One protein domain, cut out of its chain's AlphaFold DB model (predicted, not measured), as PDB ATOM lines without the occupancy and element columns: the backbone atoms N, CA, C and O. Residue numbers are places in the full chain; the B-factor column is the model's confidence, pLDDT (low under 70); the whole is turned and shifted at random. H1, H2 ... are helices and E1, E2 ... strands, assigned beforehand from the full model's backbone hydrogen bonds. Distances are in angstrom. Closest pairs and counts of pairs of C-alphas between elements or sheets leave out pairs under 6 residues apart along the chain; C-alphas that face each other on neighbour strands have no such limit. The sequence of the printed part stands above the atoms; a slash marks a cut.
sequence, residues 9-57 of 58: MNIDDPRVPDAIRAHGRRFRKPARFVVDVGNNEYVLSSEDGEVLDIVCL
ATOM      1  N   MET A   9     180.737 159.251 196.494       94.12
ATOM      2  CA  MET A   9     181.935 159.756 197.153       94.12
ATOM      3  C   MET A   9     182.928 160.319 196.136       94.12
ATOM      4  O   MET A   9     183.003 159.888 194.982       94.12
ATOM      5  N   ASN A  10     183.750 161.277 196.569       95.69
ATOM      6  CA  ASN A  10     184.929 161.663 195.798       95.69
ATOM      7  C   ASN A  10     185.911 160.486 195.768       95.69
ATOM      8  O   ASN A  10     186.118 159.841 196.791       95.69
ATOM      9  N   ILE A  11     186.563 160.226 194.634       95.50
ATOM     10  CA  ILE A  11     187.533 159.127 194.566       95.50
ATOM     11  C   ILE A  11     188.696 159.305 195.550       95.50
ATOM     12  O   ILE A  11     189.249 158.318 196.010       95.50
ATOM     13  N   ASP A  12     189.066 160.537 195.903       95.19
ATOM     14  CA  ASP A  12     190.125 160.813 196.876       95.19
ATOM     15  C   ASP A  12     189.626 160.759 198.341       95.19
ATOM     16  O   ASP A  12     190.408 161.020 199.256       95.19
ATOM     17  N   ASP A  13     188.350 160.418 198.584       95.00
ATOM     18  CA  ASP A  13     187.797 160.241 199.932       95.00
ATOM     19  C   ASP A  13     188.553 159.111 200.669       95.00
ATOM     20  O   ASP A  13     188.793 158.040 200.100       95.00
ATOM     21  N   PRO A  14     188.972 159.324 201.932       93.50
ATOM     22  CA  PRO A  14     189.735 158.338 202.698       93.50
ATOM     23  C   PRO A  14     188.995 157.013 202.931       93.50
ATOM     24  O   PRO A  14     189.647 156.016 203.237       93.50
ATOM     25  N   ARG A  15     187.663 156.980 202.788       91.56
ATOM     26  CA  ARG A  15     186.855 155.753 202.851       91.56
ATOM     27  C   ARG A  15     187.079 154.845 201.641       91.56
ATOM     28  O   ARG A  15     186.860 153.641 201.733       91.56
ATOM     29  N   VAL A  16     187.549 155.396 200.521       92.75
ATOM     30  CA  VAL A  16     187.765 154.654 199.278       92.75
ATOM     31  C   VAL A  16     189.058 153.839 199.378       92.75
ATOM     32  O   VAL A  16     190.129 154.402 199.644       92.75
ATOM     33  N   PRO A  17     189.031 152.522 199.115       94.31
ATOM     34  CA  PRO A  17     190.238 151.702 199.150       94.31
ATOM     35  C   PRO A  17     191.311 152.186 198.165       94.31
ATOM     36  O   PRO A  17     191.013 152.586 197.037       94.31
ATOM     37  N   ASP A  18     192.584 152.091 198.557       94.56
ATOM     38  CA  ASP A  18     193.717 152.527 197.721       94.56
ATOM     39  C   ASP A  18     193.743 151.825 196.354       94.56
ATOM     40  O   ASP A  18     194.101 152.436 195.348       94.56
ATOM     41  N   ALA A  19     193.318 150.559 196.294       94.19
ATOM     42  CA  ALA A  19     193.223 149.798 195.049       94.19
ATOM     43  C   ALA A  19     192.226 150.425 194.056       94.19
ATOM     44  O   ALA A  19     192.520 150.511 192.863       94.19
ATOM     45  N   ILE A  20     191.089 150.928 194.548       95.00
ATOM     46  CA  ILE A  20     190.073 151.610 193.735       95.00
ATOM     47  C   ILE A  20     190.598 152.964 193.262       95.00
ATOM     48  O   ILE A  20     190.505 153.288 192.078       95.00
ATOM     49  N   ARG A  21     191.258 153.716 194.152       95.38
ATOM     50  CA  ARG A  21     191.916 154.989 193.811       95.38
ATOM     51  C   ARG A  21     192.989 154.816 192.745       95.38
ATOM     52  O   ARG A  21     193.062 155.597 191.797       95.38
ATOM     53  N   ALA A  22     193.818 153.786 192.882       95.06
ATOM     54  CA  ALA A  22     194.847 153.453 191.909       95.06
ATOM     55  C   ALA A  22     194.233 153.039 190.566       95.06
ATOM     56  O   ALA A  22     194.719 153.470 189.521       95.06
ATOM     57  N   HIS A  23     193.149 152.255 190.577       94.69
ATOM     58  CA  HIS A  23     192.455 151.838 189.358       94.69
ATOM     59  C   HIS A  23     191.830 153.021 188.616       94.69
ATOM     60  O   HIS A  23     192.072 153.189 187.421       94.69
ATOM     61  N   GLY A  24     191.139 153.909 189.332       93.50
ATOM     62  CA  GLY A  24     190.522 155.112 188.770       93.50
ATOM     63  C   GLY A  24     191.501 156.070 188.080       93.50
ATOM     64  O   GLY A  24     191.117 156.798 187.168       93.50
ATOM     65  N   ARG A  25     192.790 156.037 188.442       94.56
ATOM     66  CA  ARG A  25     193.847 156.849 187.809       94.56
ATOM     67  C   ARG A  25     194.357 156.280 186.481       94.56
ATOM     68  O   ARG A  25     195.092 156.971 185.781       94.56
ATOM     69  N   ARG A  26     194.012 155.035 186.131       94.69
ATOM     70  CA  ARG A  26     194.516 154.349 184.921       94.69
ATOM     71  C   ARG A  26     193.758 154.727 183.651       94.69
ATOM     72  O   ARG A  26     194.264 154.494 182.554       94.69
ATOM     73  N   PHE A  27     192.553 155.273 183.785       91.06
ATOM     74  CA  PHE A  27     191.725 155.681 182.657       91.06
ATOM     75  C   PHE A  27     192.278 156.942 181.985       91.06
ATOM     76  O   PHE A  27     192.870 157.805 182.630       91.06
ATOM     77  N   ARG A  28     192.040 157.078 180.672       90.56
ATOM     78  CA  ARG A  28     192.436 158.276 179.908       90.56
ATOM     79  C   ARG A  28     191.811 159.550 180.484       90.56
ATOM     80  O   ARG A  28     192.469 160.586 180.520       90.56
ATOM     81  N   LYS A  29     190.549 159.461 180.904       91.75
ATOM     82  CA  LYS A  29     189.898 160.418 181.797       91.75
ATOM     83  C   LYS A  29     189.879 159.780 183.188       91.75
ATOM     84  O   LYS A  29     189.200 158.766 183.328       91.75
ATOM     85  N   PRO A  30     190.619 160.302 184.179       93.06
ATOM     86  CA  PRO A  30     190.618 159.727 185.517       93.06
ATOM     87  C   PRO A  30     189.208 159.687 186.106       93.06
ATOM     88  O   PRO A  30     188.418 160.614 185.908       93.06
ATOM     89  N   ALA A  31     188.910 158.631 186.857       96.62
ATOM     90  CA  ALA A  31     187.710 158.596 187.676       96.62
ATOM     91  C   ALA A  31     187.775 159.712 188.725       96.62
ATOM     92  O   ALA A  31     188.844 160.000 189.271       96.62
ATOM     93  N   ARG A  32     186.632 160.346 188.983       96.94
ATOM     94  CA  ARG A  32     186.492 161.445 189.941       96.94
ATOM     95  C   ARG A  32     185.551 161.104 191.082       96.94
ATOM     96  O   ARG A  32     185.758 161.592 192.194       96.94
ATOM     97  N   PHE A  33     184.583 160.240 190.813       96.56
ATOM     98  CA  PHE A  33     183.615 159.788 191.789       96.56
ATOM     99  C   PHE A  33     183.595 158.269 191.863       96.56
ATOM    100  O   PHE A  33     183.966 157.571 190.912       96.56
ATOM    101  N   VAL A  34     183.170 157.776 193.017       95.94
ATOM    102  CA  VAL A  34     182.943 156.363 193.265       95.94
ATOM    103  C   VAL A  34     181.665 156.181 194.066       95.94
ATOM    104  O   VAL A  34     181.383 156.961 194.971       95.94
ATOM    105  N   VAL A  35     180.912 155.145 193.727       94.50
ATOM    106  CA  VAL A  35     179.761 154.675 194.498       94.50
ATOM    107  C   VAL A  35     180.112 153.305 195.056       94.50
ATOM    108  O   VAL A  35     180.536 152.435 194.294       94.50
ATOM    109  N   ASP A  36     179.976 153.129 196.368       92.44
ATOM    110  CA  ASP A  36     180.014 151.808 197.003       92.44
ATOM    111  C   ASP A  36     178.609 151.207 196.909       92.44
ATOM    112  O   ASP A  36     177.670 151.734 197.505       92.44
ATOM    113  N   VAL A  37     178.461 150.147 196.114       90.56
ATOM    114  CA  VAL A  37     177.172 149.456 195.917       90.56
ATOM    115  C   VAL A  37     177.039 148.235 196.838       90.56
ATOM    116  O   VAL A  37     176.134 147.411 196.686       90.56
ATOM    117  N   GLY A  38     177.942 148.107 197.815       86.75
ATOM    118  CA  GLY A  38     178.016 146.995 198.748       86.75
ATOM    119  C   GLY A  38     178.755 145.783 198.179       86.75
ATOM    120  O   GLY A  38     179.159 145.733 197.021       86.75
ATOM    121  N   ASN A  39     178.958 144.763 199.021       88.06
ATOM    122  CA  ASN A  39     179.654 143.519 198.652       88.06
ATOM    123  C   ASN A  39     181.046 143.735 198.022       88.06
ATOM    124  O   ASN A  39     181.454 142.976 197.142       88.06
ATOM    125  N   ASN A  40     181.775 144.757 198.489       89.69
ATOM    126  CA  ASN A  40     183.070 145.181 197.951       89.69
ATOM    127  C   ASN A  40     183.037 145.563 196.458       89.69
ATOM    128  O   ASN A  40     184.067 145.475 195.782       89.69
ATOM    129  N   GLU A  41     181.881 145.952 195.926       92.88
ATOM    130  CA  GLU A  41     181.726 146.413 194.553       92.88
ATOM    131  C   GLU A  41     181.624 147.941 194.498       92.88
ATOM    132  O   GLU A  41     180.946 148.583 195.298       92.88
ATOM    133  N   TYR A  42     182.342 148.526 193.543       94.25
ATOM    134  CA  TYR A  42     182.515 149.962 193.397       94.25
ATOM    135  C   TYR A  42     182.264 150.379 191.953       94.25
ATOM    136  O   TYR A  42     182.899 149.857 191.034       94.25
ATOM    137  N   VAL A  43     181.403 151.371 191.749       95.56
ATOM    138  CA  VAL A  43     181.174 151.983 190.435       95.56
ATOM    139  C   VAL A  43     182.012 153.248 190.330       95.56
ATOM    140  O   VAL A  43     181.877 154.153 191.146       95.56
ATOM    141  N   LEU A  44     182.877 153.325 189.320       96.38
ATOM    142  CA  LEU A  44     183.742 154.474 189.058       96.38
ATOM    143  C   LEU A  44     183.145 155.338 187.953       96.38
ATOM    144  O   LEU A  44     182.813 154.832 186.880       96.38
ATOM    145  N   SER A  45     183.090 156.649 188.165       96.75
ATOM    146  CA  SER A  45     182.643 157.601 187.147       96.75
ATOM    147  C   SER A  45     183.582 158.797 187.008       96.75
ATOM    148  O   SER A  45     184.331 159.162 187.920       96.75
ATOM    149  N   SER A  46     183.599 159.378 185.810       95.81
ATOM    150  CA  SER A  46     184.377 160.577 185.489       95.81
ATOM    151  C   SER A  46     183.712 161.849 186.027       95.81
ATOM    152  O   SER A  46     182.581 161.825 186.505       95.81
ATOM    153  N   GLU A  47     184.406 162.985 185.914       94.44
ATOM    154  CA  GLU A  47     183.862 164.304 186.275       94.44
ATOM    155  C   GLU A  47     182.576 164.661 185.504       94.44
ATOM    156  O   GLU A  47     181.698 165.320 186.054       94.44
ATOM    157  N   ASP A  48     182.427 164.161 184.271       93.12
ATOM    158  CA  ASP A  48     181.256 164.392 183.416       93.12
ATOM    159  C   ASP A  48     180.050 163.496 183.792       93.12
ATOM    160  O   ASP A  48     179.000 163.568 183.155       93.12
ATOM    161  N   GLY A  49     180.199 162.608 184.783       89.94
ATOM    162  CA  GLY A  49     179.181 161.625 185.178       89.94
ATOM    163  C   GLY A  49     179.155 160.349 184.325       89.94
ATOM    164  O   GLY A  49     178.339 159.465 184.568       89.94
ATOM    165  N   GLU A  50     180.053 160.216 183.344       94.19
ATOM    166  CA  GLU A  50     180.214 158.982 182.563       94.19
ATOM    167  C   GLU A  50     180.749 157.853 183.457       94.19
ATOM    168  O   GLU A  50     181.800 158.018 184.084       94.19
ATOM    169  N   VAL A  51     180.055 156.712 183.495       94.81
ATOM    170  CA  VAL A  51     180.534 155.495 184.169       94.81
ATOM    171  C   VAL A  51     181.719 154.933 183.392       94.81
ATOM    172  O   VAL A  51     181.612 154.637 182.204       94.81
ATOM    173  N   LEU A  52     182.849 154.792 184.077       95.38
ATOM    174  CA  LEU A  52     184.095 154.306 183.500       95.38
ATOM    175  C   LEU A  52     184.239 152.794 183.665       95.38
ATOM    176  O   LEU A  52     184.674 152.130 182.726       95.38
ATOM    177  N   ASP A  53     183.920 152.265 184.852       95.56
ATOM    178  CA  ASP A  53     184.106 150.846 185.179       95.56
ATOM    179  C   ASP A  53     183.365 150.432 186.463       95.56
ATOM    180  O   ASP A  53     182.993 151.284 187.275       95.56
ATOM    181  N   ILE A  54     183.212 149.120 186.660       94.38
ATOM    182  CA  ILE A  54     182.695 148.500 187.888       94.38
ATOM    183  C   ILE A  54     183.755 147.533 188.419       94.38
ATOM    184  O   ILE A  54     184.192 146.621 187.717       94.38
ATOM    185  N   VAL A  55     184.186 147.731 189.663       93.69
ATOM    186  CA  VAL A  55     185.309 147.003 190.264       93.69
ATOM    187  C   VAL A  55     184.859 146.287 191.523       93.69
ATOM    188  O   VAL A  55     184.345 146.913 192.440       93.69
ATOM    189  N   CYS A  56     185.143 144.990 191.607       91.50
ATOM    190  CA  CYS A  56     184.931 144.194 192.812       91.50
ATOM    191  C   CYS A  56     186.276 143.885 193.488       91.50
ATOM    192  O   CYS A  56     187.188 143.345 192.848       91.50
ATOM    193  N   LEU A  57     186.410 144.215 194.774       86.38
ATOM    194  CA  LEU A  57     187.552 143.814 195.599       86.38
ATOM    195  C   LEU A  57     187.271 142.451 196.242       86.38
ATOM    196  O   LEU A  57     186.333 142.297 197.025       86.38
TER     197      LEU A  57
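AT A GLANCE: This is residues 9 to 57 of the 58 residues of an uncharacterized protein of Acidovorax sp. HDW3 (UniProt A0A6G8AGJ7). One short helix, H1, lies over one face of a three-stranded antiparallel sheet, and residues 9 to 10 pair antiparallel with residues 33 to 34 of E1. The 49 printed residues hold, in chain order, H1, E1, E2 and E3, with sheet order E1, E2, E3. The class is mixed, with under half of the residues in named elements. The whole is compact, with a radius of gyration of the C-alphas of 9.4 A, and spans 26 by 16 by 16 A.

HOW THE PARTS SIT: H1, residues 18 to 24, is on the sheet of E1, residues 33 to 38, E2, residues 41 to 45, and E3, residues 51 to 56, at a height over the sheet of 9.5 A. It lies over E2, slantwise at 34 degrees on the local plane; their closest C-alphas, Gly 24 and Leu 44, are 6.8 A apart. In H1 every O i to N i+4 pair is within hydrogen-bond range. The strands make a meander, each the antiparallel neighbour of the one before. Within hydrogen-bond range are N 35 and O 43, 2.9 A, in hairpin E1 and E2, and N 42 and O 55, 2.8 A, in hairpin E2 and E3.

IN THESE COORDINATES: H1, 9.8 A long, begins at C-alpha 18 (193.717, 152.527, 197.721). E1 measures 15.6 A and E2 13.4 A. E3, 14.9 A, ends at C-alpha 56 (184.931, 144.194, 192.812).

THE WHOLE: The farthest C-alphas, of Arg 28 and Asn 39, are 27.1 A apart. The printed part has no cut and no long link; no printed residue is under 70 in pLDDT.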